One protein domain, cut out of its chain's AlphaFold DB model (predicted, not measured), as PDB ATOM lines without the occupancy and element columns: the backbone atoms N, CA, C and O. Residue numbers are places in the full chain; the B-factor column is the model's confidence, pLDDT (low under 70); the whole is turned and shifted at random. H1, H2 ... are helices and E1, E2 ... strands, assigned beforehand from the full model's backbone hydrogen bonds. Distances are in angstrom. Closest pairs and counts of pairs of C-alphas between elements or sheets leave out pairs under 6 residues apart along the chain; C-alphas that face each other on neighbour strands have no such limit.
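What this domain is: This is residues 3 to 91 of the 120 residues of an uncharacterized protein of Alphaproteobacteria bacterium (UniProt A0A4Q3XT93). What does the model look like? Two two-stranded ribbons, E1 with E2 and E3 with E6, splay like a V from the place where E2 passes into E3. H1 sits by the far end of the E1 and E2 ribbon, and the small E4 and E5 hairpin folds back from the far end of the other ribbon, in a loose arrangement with few contacts between the parts. How is it made up? The printed part has 89 residues, with one named helix and six named strands in the order E1 H1 E2 E3 E4 E5 E6, in three antiparallel sheets of two strands each; the class is mixed, helices and strands, with under half of the residues in named elements. It is only just compact, close to loose, with a radius of gyration of the C-alphas of 14.2 A and spans of 38 by 34 by 22 A.

Where its parts are: What comes before the first named element? Residues 3 to 21 form a long stretch with no named element. Where are the strands and the helix? E1 is residues 22 to 27, 16.0 A long from C-alpha 22 at (459.387, 335.248, 344.599); H1 is residues 32 to 43, 16.7 A; E2 is residues 53 to 58, 16.1 A. E3 is residues 60 to 64, 13.1 A; E4 is residues 73 to 76, 9.5 A; E5 is residues 79 to 82, 10.1 A. E6 is residues 86 to 90, 13.3 A, ending with C-alpha 90 at (453.083, 333.579, 348.814).

How they stand to each other: How do the strands pair? E1 and E2 are antiparallel at 154 degrees, with N 24 and O 56 2.8 A apart, within hydrogen-bond range. E3 and E6 are antiparallel at 168 degrees, with N 61 and O 89 at 2.8 A, and the hairpin E4 and E5 is antiparallel at 143 degrees, with N 74 and O 81 at 2.9 A. Where do the sheets come near each other? The closest C-alphas of E1 and E3 are those of Leu 22 and Lys 60, 7.4 A apart, while E2 and E3 meet only through their link. E4 is apart from E3 and E6. What of H1? Its closest C-alpha pair with E1 is Val 35 and Cys 27, 7.8 A, and every O i to N i+4 pair inside it is within hydrogen-bond range.

The domain as a whole: How large is it? The two C-alphas farthest apart are those of Gly 9 and Ser 68, at 38.8 A. Are there cuts or long links? The printed part has no cut, and no link between named elements is long. Where is confidence low? The mean pLDDT of the printed part is 72.4, and residues 7 to 15, 28 to 53 and 67 to 71 are under 70.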
ATOM      1  N   ASN A   3     456.803 337.454 340.277       81.62
ATOM      2  CA  ASN A   3     456.583 336.017 340.153       81.62
ATOM      3  C   ASN A   3     457.814 335.383 339.477       81.62
ATOM      4  O   ASN A   3     457.879 335.324 338.248       81.62
ATOM      5  N   ASN A   4     458.773 334.926 340.291       81.00
ATOM      6  CA  ASN A   4     460.157 334.561 339.945       81.00
ATOM      7  C   ASN A   4     461.104 335.744 339.730       81.00
ATOM      8  O   ASN A   4     460.687 336.875 339.471       81.00
ATOM      9  N   VAL A   5     462.397 335.476 339.920       73.50
ATOM     10  CA  VAL A   5     463.472 336.449 339.697       73.50
ATOM     11  C   VAL A   5     463.539 336.768 338.207       73.50
ATOM     12  O   VAL A   5     463.381 335.878 337.371       73.50
ATOM     13  N   TYR A   6     463.736 338.042 337.879       71.81
ATOM     14  CA  TYR A   6     463.955 338.460 336.498       71.81
ATOM     15  C   TYR A   6     465.228 337.846 335.919       71.81
ATOM     16  O   TYR A   6     466.232 337.722 336.621       71.81
ATOM     17  N   GLY A   7     465.144 337.460 334.648       58.06
ATOM     18  CA  GLY A   7     466.286 336.985 333.884       58.06
ATOM     19  C   GLY A   7     467.213 338.113 333.440       58.06
ATOM     20  O   GLY A   7     466.851 339.295 333.468       58.06
ATOM     21  N   ASP A   8     468.434 337.751 333.058       58.47
ATOM     22  CA  ASP A   8     469.461 338.714 332.660       58.47
ATOM     23  C   ASP A   8     469.276 339.166 331.194       58.47
ATOM     24  O   ASP A   8     469.062 338.367 330.284       58.47
ATOM     25  N   GLY A   9     469.410 340.473 330.937       53.34
ATOM     26  CA  GLY A   9     469.550 341.022 329.577       53.34
ATOM     27  C   GLY A   9     468.263 341.209 328.762       53.34
ATOM     28  O   GLY A   9     468.352 341.499 327.568       53.34
ATOM     29  N   HIS A  10     467.079 341.092 329.370       57.00
ATOM     30  CA  HIS A  10     465.796 341.300 328.688       57.00
ATOM     31  C   HIS A  10     464.797 342.127 329.521       57.00
ATOM     32  O   HIS A  10     465.069 342.519 330.654       57.00
ATOM     33  N   LEU A  11     463.635 342.442 328.926       56.25
ATOM     34  CA  LEU A  11     462.521 343.128 329.602       56.25
ATOM     35  C   LEU A  11     462.141 342.405 330.909       56.25
ATOM     36  O   LEU A  11     462.268 341.186 330.946       56.25
ATOM     37  N   PRO A  12     461.632 343.094 331.948       60.50
ATOM     38  CA  PRO A  12     461.422 342.534 333.290       60.50
ATOM     39  C   PRO A  12     460.326 341.453 333.325       60.50
ATOM     40  O   PRO A  12     459.189 341.689 333.734       60.50
ATOM     41  N   PHE A  13     460.682 340.248 332.896       61.94
ATOM     42  CA  PHE A  13     459.923 339.016 333.049       61.94
ATOM     43  C   PHE A  13     460.851 337.920 333.581       61.94
ATOM     44  O   PHE A  13     462.066 338.081 333.636       61.94
ATOM     45  N   ALA A  14     460.279 336.822 334.054       65.38
ATOM     46  CA  ALA A  14     461.064 335.685 334.505       65.38
ATOM     47  C   ALA A  14     461.419 334.780 333.325       65.38
ATOM     48  O   ALA A  14     460.516 334.358 332.600       65.38
ATOM     49  N   ASP A  15     462.696 334.419 333.192       69.62
ATOM     50  CA  ASP A  15     463.176 333.455 332.188       69.62
ATOM     51  C   ASP A  15     462.389 332.139 332.225       69.62
ATOM     52  O   ASP A  15     462.005 331.578 331.193       69.62
ATOM     53  N   ASN A  16     462.093 331.682 333.445       73.50
ATOM     54  CA  ASN A  16     461.262 330.524 333.714       73.50
ATOM     55  C   ASN A  16     460.143 330.869 334.720       73.50
ATOM     56  O   ASN A  16     460.401 330.966 335.923       73.50
ATOM     57  N   PRO A  17     458.875 330.967 334.276       74.06
ATOM     58  CA  PRO A  17     457.745 331.270 335.154       74.06
ATOM     59  C   PRO A  17     457.386 330.115 336.109       74.06
ATOM     60  O   PRO A  17     456.546 330.280 336.995       74.06
ATOM     61  N   GLN A  18     458.000 328.937 335.950       77.44
ATOM     62  CA  GLN A  18     457.773 327.768 336.802       77.44
ATOM     63  C   GLN A  18     458.734 327.669 337.998       77.44
ATOM     64  O   GLN A  18     458.646 326.684 338.732       77.44
ATOM     65  N   GLY A  19     459.644 328.636 338.179       72.56
ATOM     66  CA  GLY A  19     460.712 328.585 339.189       72.56
ATOM     67  C   GLY A  19     460.213 328.385 340.624       72.56
ATOM     68  O   GLY A  19     460.835 327.666 341.399       72.56
ATOM     69  N   GLY A  20     459.043 328.933 340.957       82.81
ATOM     70  CA  GLY A  20     458.423 328.756 342.269       82.81
ATOM     71  C   GLY A  20     459.103 329.552 343.384       82.81
ATOM     72  O   GLY A  20     458.953 329.197 344.553       82.81
ATOM     73  N   GLU A  21     459.818 330.623 343.037       85.56
ATOM     74  CA  GLU A  21     460.386 331.582 343.990       85.56
ATOM     75  C   GLU A  21     459.842 332.991 343.727       85.56
ATOM     76  O   GLU A  21     459.526 333.339 342.598       85.56
ATOM     77  N   LEU A  22     459.701 333.826 344.753       86.38
ATOM     78  CA  LEU A  22     459.387 335.248 344.599       86.38
ATOM     79  C   LEU A  22     460.683 336.040 344.469       86.38
ATOM     80  O   LEU A  22     461.578 335.897 345.303       86.38
ATOM     81  N   GLY A  23     460.737 336.931 343.479       85.50
ATOM     82  CA  GLY A  23     461.757 337.974 343.414       85.50
ATOM     83  C   GLY A  23     461.375 339.133 344.333       85.50
ATOM     84  O   GLY A  23     460.360 339.811 344.125       85.50
ATOM     85  N   VAL A  24     462.170 339.369 345.373       84.44
ATOM     86  CA  VAL A  24     461.970 340.465 346.325       84.44
ATOM     87  C   VAL A  24     463.087 341.479 346.139       84.44
ATOM     88  O   VAL A  24     464.258 341.175 346.322       84.44
ATOM     89  N   TYR A  25     462.709 342.705 345.796       82.38
ATOM     90  CA  TYR A  25     463.642 343.786 345.506       82.38
ATOM     91  C   TYR A  25     463.421 344.907 346.510       82.38
ATOM     92  O   TYR A  25     462.329 345.478 346.567       82.38
ATOM     93  N   ILE A  26     464.441 345.194 347.318       81.00
ATOM     94  CA  ILE A  26     464.397 346.231 348.349       81.00
ATOM     95  C   ILE A  26     465.337 347.353 347.931       81.00
ATOM     96  O   ILE A  26     466.545 347.157 347.803       81.00
ATOM     97  N   CYS A  27     464.766 348.533 347.705       73.75
ATOM     98  CA  CYS A  27     465.530 349.743 347.449       73.75
ATOM     99  C   CYS A  27     465.894 350.391 348.789       73.75
ATOM    100  O   CYS A  27     465.007 350.723 349.575       73.75
ATOM    101  N   GLU A  28     467.185 350.560 349.058       69.50
ATOM    102  CA  GLU A  28     467.658 351.123 350.332       69.50
ATOM    103  C   GLU A  28     467.800 352.653 350.297       69.50
ATOM    104  O   GLU A  28     467.985 353.284 351.338       69.50
ATOM    105  N   THR A  29     467.680 353.275 349.119       65.38
ATOM    106  CA  THR A  29     467.765 354.734 348.982       65.38
ATOM    107  C   THR A  29     466.403 355.412 349.124       65.38
ATOM    108  O   THR A  29     465.391 354.960 348.593       65.38
ATOM    109  N   ARG A  30     466.385 356.539 349.843       58.78
ATOM    110  CA  ARG A  30     465.207 357.408 350.029       58.78
ATOM    111  C   ARG A  30     465.128 358.540 349.004       58.78
ATOM    112  O   ARG A  30     464.179 359.321 349.029       58.78
ATOM    113  N   ASP A  31     466.125 358.662 348.130       62.72
ATOM    114  CA  ASP A  31     466.162 359.715 347.123       62.72
ATOM    115  C   ASP A  31     465.242 359.377 345.939       62.72
ATOM    116  O   ASP A  31     465.495 358.453 345.166       62.72
ATOM    117  N   VAL A  32     464.174 360.162 345.775       57.72
ATOM    118  CA  VAL A  32     463.152 359.977 344.730       57.72
ATOM    119  C   VAL A  32     463.766 360.007 343.326       57.72
ATOM    120  O   VAL A  32     463.321 359.271 342.448       57.72
ATOM    121  N   ARG A  33     464.830 360.795 343.102       57.75
ATOM    122  CA  ARG A  33     465.533 360.827 341.804       57.75
ATOM    123  C   ARG A  33     466.247 359.510 341.509       57.75
ATOM    124  O   ARG A  33     466.231 359.052 340.367       57.75
ATOM    125  N   SER A  34     466.824 358.897 342.535       59.19
ATOM    126  CA  SER A  34     467.473 357.591 342.445       59.19
ATOM    127  C   SER A  34     466.458 356.467 342.191       59.19
ATOM    128  O   SER A  34     466.741 355.574 341.398       59.19
ATOM    129  N   VAL A  35     465.247 356.552 342.758       60.69
ATOM    130  CA  VAL A  35     464.144 355.600 342.505       60.69
ATOM    131  C   VAL A  35     463.611 355.697 341.069       60.69
ATOM    132  O   VAL A  35     463.398 354.673 340.414       60.69
ATOM    133  N   THR A  36     463.432 356.908 340.531       58.47
ATOM    134  CA  THR A  36     462.981 357.085 339.138       58.47
ATOM    135  C   THR A  36     464.041 356.623 338.141       58.47
ATOM    136  O   THR A  36     463.714 355.958 337.158       58.47
ATOM    137  N   ARG A  37     465.322 356.916 338.408       61.50
ATOM    138  CA  ARG A  37     466.439 356.421 337.593       61.50
ATOM    139  C   ARG A  37     466.535 354.897 337.642       61.50
ATOM    140  O   ARG A  37     466.649 354.283 336.595       61.50
ATOM    141  N   LEU A  38     466.367 354.293 338.820       60.56
ATOM    142  CA  LEU A  38     466.312 352.840 338.978       60.56
ATOM    143  C   LEU A  38     465.164 352.218 338.172       60.56
ATOM    144  O   LEU A  38     465.350 351.196 337.525       60.56
ATOM    145  N   THR A  39     463.988 352.847 338.172       60.22
ATOM    146  CA  THR A  39     462.835 352.378 337.386       60.22
ATOM    147  C   THR A  39     463.139 352.401 335.883       60.22
ATOM    148  O   THR A  39     462.811 351.452 335.175       60.22
ATOM    149  N   LEU A  40     463.814 353.450 335.400       59.38
ATOM    150  CA  LEU A  40     464.287 353.549 334.013       59.38
ATOM    151  C   LEU A  40     465.387 352.522 333.698       59.38
ATOM    152  O   LEU A  40     465.328 351.879 332.656       59.38
ATOM    153  N   ASP A  41     466.342 352.317 334.604       60.38
ATOM    154  CA  ASP A  41     467.427 351.342 334.439       60.38
ATOM    155  C   ASP A  41     466.889 349.896 334.404       60.38
ATOM    156  O   ASP A  41     467.374 349.076 333.626       60.38
ATOM    157  N   ILE A  42     465.842 349.593 335.186       60.94
ATOM    158  CA  ILE A  42     465.113 348.310 335.152       60.94
ATOM    159  C   ILE A  42     464.390 348.130 333.810       60.94
ATOM    160  O   ILE A  42     464.447 347.050 333.227       60.94
ATOM    161  N   LEU A  43     463.743 349.179 333.291       56.94
ATOM    162  CA  LEU A  43     463.056 349.137 331.992       56.94
ATOM    163  C   LEU A  43     464.018 348.920 330.812       56.94
ATOM    164  O   LEU A  43     463.621 348.339 329.805       56.94
ATOM    165  N   VAL A  44     465.270 349.370 330.935       58.50
ATOM    166  CA  VAL A  44     466.308 349.263 329.893       58.50
ATOM    167  C   VAL A  44     467.190 348.009 330.071       58.50
ATOM    168  O   VAL A  44     468.077 347.757 329.262       58.50
ATOM    169  N   GLY A  45     466.949 347.180 331.096       52.69
ATOM    170  CA  GLY A  45     467.723 345.953 331.343       52.69
ATOM    171  C   GLY A  45     469.112 346.191 331.959       52.69
ATOM    172  O   GLY A  45     469.924 345.273 332.042       52.69
ATOM    173  N   ALA A  46     469.394 347.406 332.440       54.78
ATOM    174  CA  ALA A  46     470.671 347.808 333.044       54.78
ATOM    175  C   ALA A  46     470.701 347.625 334.578       54.78
ATOM    176  O   ALA A  46     471.459 348.287 335.292       54.78
ATOM    177  N   TRP A  47     469.879 346.711 335.102       57.06
ATOM    178  CA  TRP A  47     469.600 346.527 336.533       57.06
ATOM    179  C   TRP A  47     470.821 346.203 337.419       57.06
ATOM    180  O   TRP A  47     470.782 346.454 338.622       57.06
ATOM    181  N   ARG A  48     471.932 345.721 336.839       46.66
ATOM    182  CA  ARG A  48     473.164 345.353 337.568       46.66
ATOM    183  C   ARG A  48     473.987 346.537 338.097       46.66
ATOM    184  O   ARG A  48     474.880 346.323 338.911       46.66
ATOM    185  N   GLY A  49     473.736 347.770 337.654       48.59
ATOM    186  CA  GLY A  49     474.612 348.909 337.971       48.59
ATOM    187  C   GLY A  49     474.327 349.636 339.288       48.59
ATOM    188  O   GLY A  49     475.116 350.495 339.682       48.59
ATOM    189  N   ASN A  50     473.204 349.357 339.957       53.22
ATOM    190  CA  ASN A  50     472.731 350.220 341.036       53.22
ATOM    191  C   ASN A  50     472.951 349.580 342.414       53.22
ATOM    192  O   ASN A  50     472.180 348.734 342.859       53.22
ATOM    193  N   SER A  51     473.990 350.041 343.114       54.78
ATOM    194  CA  SER A  51     474.391 349.613 344.467       54.78
ATOM    195  C   SER A  51     473.317 349.794 345.551       54.78
ATOM    196  O   SER A  51     473.521 349.384 346.689       54.78
ATOM    197  N   SER A  52     472.180 350.409 345.212       62.94
ATOM    198  CA  SER A  52     471.075 350.703 346.131       62.94
ATOM    199  C   SER A  52     469.912 349.702 346.068       62.94
ATOM    200  O   SER A  52     468.903 349.924 346.743       62.94
ATOM    201  N   LEU A  53     470.004 348.636 345.260       68.50
ATOM    202  CA  LEU A  53     468.969 347.603 345.148       68.50
ATOM    203  C   LEU A  53     469.486 346.266 345.684       68.50
ATOM    204  O   LEU A  53     470.416 345.685 345.129       68.50
ATOM    205  N   LYS A  54     468.856 345.756 346.742       75.75
ATOM    206  CA  LYS A  54     469.104 344.397 347.231       75.75
ATOM    207  C   LYS A  54     468.051 343.446 346.685       75.75
ATOM    208  O   LYS A  54     466.853 343.721 346.776       75.75
ATOM    209  N   THR A  55     468.515 342.322 346.157       78.00
ATOM    210  CA  THR A  55     467.673 341.240 345.647       78.00
ATOM    211  C   THR A  55     467.665 340.095 346.647       78.00
ATOM    212  O   THR A  55     468.715 339.657 347.110       78.00
ATOM    213  N   TYR A  56     466.474 339.604 346.954       83.56
ATOM    214  CA  TYR A  56     466.238 338.443 347.796       83.56
ATOM    215  C   TYR A  56     465.300 337.483 347.073       83.56
ATOM    216  O   TYR A  56     464.427 337.908 346.311       83.56
ATOM    217  N   THR A  57     465.448 336.192 347.354       85.81
ATOM    218  CA  THR A  57     464.501 335.162 346.931       85.81
ATOM    219  C   THR A  57     463.788 334.587 348.146       85.81
ATOM    220  O   THR A  57     464.377 334.400 349.213       85.81
ATOM    221  N   ALA A  58     462.483 334.359 348.018       87.69
ATOM    222  CA  ALA A  58     461.675 333.772 349.083       87.69
ATOM    223  C   ALA A  58     460.457 333.053 348.503       87.69
ATOM    224  O   ALA A  58     459.944 333.436 347.461       87.69
ATOM    225  N   LYS A  59     459.925 332.044 349.194       90.25
ATOM    226  CA  LYS A  59     458.631 331.430 348.820       90.25
ATOM    227  C   LYS A  59     457.435 332.156 349.433       90.25
ATOM    228  O   LYS A  59     456.323 332.095 348.919       90.25
ATOM    229  N   LYS A  60     457.675 332.844 350.546       92.56
ATOM    230  CA  LYS A  60     456.671 333.560 351.320       92.56
ATOM    231  C   LYS A  60     457.300 334.806 351.913       92.56
ATOM    232  O   LYS A  60     458.384 334.732 352.486       92.56
ATOM    233  N   VAL A  61     456.600 335.923 351.794       92.50
ATOM    234  CA  VAL A  61     456.989 337.203 352.372       92.50
ATOM    235  C   VAL A  61     455.847 337.698 353.239       92.50
ATOM    236  O   VAL A  61     454.692 337.722 352.814       92.50
ATOM    237  N   VAL A  62     456.178 338.082 354.464       92.38
ATOM    238  CA  VAL A  62     455.255 338.756 355.374       92.38
ATOM    239  C   VAL A  62     455.679 340.213 355.435       92.38
ATOM    240  O   VAL A  62     456.845 340.509 355.692       92.38
ATOM    241  N   ILE A  63     454.741 341.106 355.148       89.12
ATOM    242  CA  ILE A  63     454.940 342.550 355.165       89.12
ATOM    243  C   ILE A  63     454.121 343.090 356.329       89.12
ATOM    244  O   ILE A  63     452.893 343.091 356.268       89.12
ATOM    245  N   ASP A  64     454.803 343.546 357.373       87.81
ATOM    246  CA  ASP A  64     454.187 344.284 358.471       87.81
ATOM    247  C   ASP A  64     454.384 345.786 358.205       87.81
ATOM    248  O   ASP A  64     455.500 346.307 358.267       87.81
ATOM    249  N   TYR A  65     453.302 346.482 357.857       78.81
ATOM    250  CA  TYR A  65     453.290 347.923 357.636       78.81
ATOM    251  C   TYR A  65     452.782 348.635 358.892       78.81
ATOM    252  O   TYR A  65     451.599 348.610 359.216       78.81
ATOM    253  N   THR A  66     453.695 349.286 359.612       73.62
ATOM    254  CA  THR A  66     453.395 350.014 360.859       73.62
ATOM    255  C   THR A  66     453.404 351.537 360.671       73.62
ATOM    256  O   THR A  66     453.586 352.283 361.633       73.62
ATOM    257  N   GLY A  67     453.306 352.015 359.427       65.06
ATOM    258  CA  GLY A  67     453.364 353.438 359.093       65.06
ATOM    259  C   GLY A  67     452.055 354.173 359.393       65.06
ATOM    260  O   GLY A  67     450.974 353.620 359.263       65.06
ATOM    261  N   SER A  68     452.146 355.456 359.764       56.06
ATOM    262  CA  SER A  68     450.987 356.324 360.054       56.06
ATOM    263  C   SER A  68     450.406 357.023 358.809       56.06
ATOM    264  O   SER A  68     449.503 357.854 358.933       56.06
ATOM    265  N   HIS A  69     450.953 356.786 357.615       56.12
ATOM    266  CA  HIS A  69     450.571 357.532 356.417       56.12
ATOM    267  C   HIS A  69     449.392 356.857 355.707       56.12
ATOM    268  O   HIS A  69     449.479 355.700 355.341       56.12
ATOM    269  N   HIS A  70     448.320 357.619 355.453       51.81
ATOM    270  CA  HIS A  70     447.037 357.229 354.830       51.81
ATOM    271  C   HIS A  70     447.097 356.671 353.385       51.81
ATOM    272  O   HIS A  70     446.158 356.853 352.605       51.81
ATOM    273  N   ARG A  71     448.206 356.069 352.955       59.59
ATOM    274  CA  ARG A  71     448.400 355.588 351.581       59.59
ATOM    275  C   ARG A  71     449.037 354.206 351.579       59.59
ATOM    276  O   ARG A  71     450.050 353.995 350.916       59.59
ATOM    277  N   ASP A  72     448.399 353.279 352.280       71.81
ATOM    278  CA  ASP A  72     448.726 351.852 352.271       71.81
ATOM    279  C   ASP A  72     448.257 351.266 350.944       71.81
ATOM    280  O   ASP A  72     447.250 350.580 350.872       71.81
ATOM    281  N   ARG A  73     448.925 351.635 349.852       80.88
ATOM    282  CA  ARG A  73     448.551 351.218 348.504       80.88
ATOM    283  C   ARG A  73     449.709 350.516 347.835       80.88
ATOM    284  O   ARG A  73     450.827 351.028 347.834       80.88
ATOM    285  N   ALA A  74     449.418 349.393 347.197       84.00
ATOM    286  CA  ALA A  74     450.328 348.759 346.261       84.00
ATOM    287  C   ALA A  74     449.673 348.608 344.899       84.00
ATOM    288  O   ALA A  74     448.453 348.609 344.755       84.00
ATOM    289  N   VAL A  75     450.528 348.466 343.896       84.94
ATOM    290  CA  VAL A  75     450.115 348.042 342.569       84.94
ATOM    291  C   VAL A  75     450.398 346.549 342.456       84.94
ATOM    292  O   VAL A  75     451.545 346.124 342.602       84.94
ATOM    293  N   CYS A  76     449.355 345.769 342.205       85.31
ATOM    294  CA  CYS A  76     449.422 344.334 341.950       85.31
ATOM    295  C   CYS A  76     448.928 344.100 340.523       85.31
ATOM    296  O   CYS A  76     447.818 344.503 340.200       85.31
ATOM    297  N   ASP A  77     449.760 343.510 339.664       82.12
ATOM    298  CA  ASP A  77     449.438 343.232 338.253       82.12
ATOM    299  C   ASP A  77     448.894 344.444 337.465       82.12
ATOM    300  O   ASP A  77     448.098 344.312 336.542       82.12
ATOM    301  N   GLY A  78     449.341 345.653 337.824       82.44
ATOM    302  CA  GLY A  78     448.905 346.913 337.206       82.44
ATOM    303  C   GLY A  78     447.661 347.545 337.842       82.44
ATOM    304  O   GLY A  78     447.304 348.669 337.492       82.44
ATOM    305  N   GLU A  79     447.042 346.885 338.816       85.19
ATOM    306  CA  GLU A  79     445.870 347.381 339.538       85.19
ATOM    307  C   GLU A  79     446.256 347.950 340.905       85.19
ATOM    308  O   GLU A  79     447.059 347.367 341.634       85.19
ATOM    309  N   LEU A  80     445.653 349.077 341.287       87.00
ATOM    310  CA  LEU A  80     445.860 349.676 342.604       87.00
ATOM    311  C   LEU A  80     445.005 348.955 343.651       87.00
ATOM    312  O   LEU A  80     443.790 348.845 343.492       87.00
ATOM    313  N   ARG A  81     445.635 348.507 344.736       83.81
ATOM    314  CA  ARG A  81     444.978 347.841 345.863       83.81
ATOM    315  C   ARG A  81     445.422 348.460 347.177       83.81
ATOM    316  O   ARG A  81     446.589 348.828 347.322       83.81
ATOM    317  N   ASP A  82     444.493 348.559 348.118       85.44
ATOM    318  CA  ASP A  82     444.815 348.932 349.491       85.44
ATOM    319  C   ASP A  82     445.438 347.714 350.207       85.44
ATOM    320  O   ASP A  82     444.987 346.580 350.022       85.44
ATOM    321  N   LEU A  83     446.503 347.936 350.977       82.19
ATOM    322  CA  LEU A  83     447.168 346.917 351.785       82.19
ATOM    323  C   LEU A  83     446.611 346.908 353.201       82.19
ATOM    324  O   LEU A  83     446.392 347.949 353.814       82.19
ATOM    325  N   GLU A  84     446.489 345.709 353.754       85.12
ATOM    326  CA  GLU A  84     446.303 345.539 355.187       85.12
ATOM    327  C   GLU A  84     447.619 345.812 355.923       85.12
ATOM    328  O   GLU A  84     448.707 345.555 355.394       85.12
ATOM    329  N   ALA A  85     447.515 346.241 357.186       85.69
ATOM    330  CA  ALA A  85     448.661 346.481 358.071       85.69
ATOM    331  C   ALA A  85     449.610 345.275 358.167       85.69
ATOM    332  O   ALA A  85     450.801 345.431 358.421       85.69
ATOM    333  N   ARG A  86     449.091 344.066 357.939       90.06
ATOM    334  CA  ARG A  86     449.881 342.854 357.787       90.06
ATOM    335  C   ARG A  86     449.435 342.111 356.543       90.06
ATOM    336  O   ARG A  86     448.341 341.562 356.516       90.06
ATOM    337  N   SER A  87     450.300 342.057 355.541       89.38
ATOM    338  CA  SER A  87     450.017 341.405 354.262       89.38
ATOM    339  C   SER A  87     450.962 340.229 354.033       89.38
ATOM    340  O   SER A  87     452.152 340.294 354.345       89.38
ATOM    341  N   VAL A  88     450.437 339.138 353.480       92.44
ATOM    342  CA  VAL A  88     451.211 337.930 353.168       92.44
ATOM    343  C   VAL A  88     451.208 337.714 351.663       92.44
ATOM    344  O   VAL A  88     450.150 337.616 351.048       92.44
ATOM    345  N   VAL A  89     452.400 337.606 351.084       91.38
ATOM    346  CA  VAL A  89     452.600 337.281 349.671       91.38
ATOM    347  C   VAL A  89     453.258 335.910 349.596       91.38
ATOM    348  O   VAL A  89     454.325 335.700 350.170       91.38
ATOM    349  N   GLU A  90     452.624 334.965 348.909       93.31
ATOM    350  CA  GLU A  90     453.083 333.579 348.814       93.31
ATOM    351  C   GLU A  90     453.022 333.099 347.366       93.31
ATOM    352  O   GLU A  90     452.061 333.380 346.650       93.31
ATOM    353  N   ILE A  91     454.062 332.386 346.925       91.06
ATOM    354  CA  ILE A  91     454.078 331.792 345.591       91.06
ATOM    355  C   ILE A  91     453.498 330.384 345.612       91.06
ATOM    356  O   ILE A  91     453.973 329.489 346.311       91.06
TER     357      ILE A  91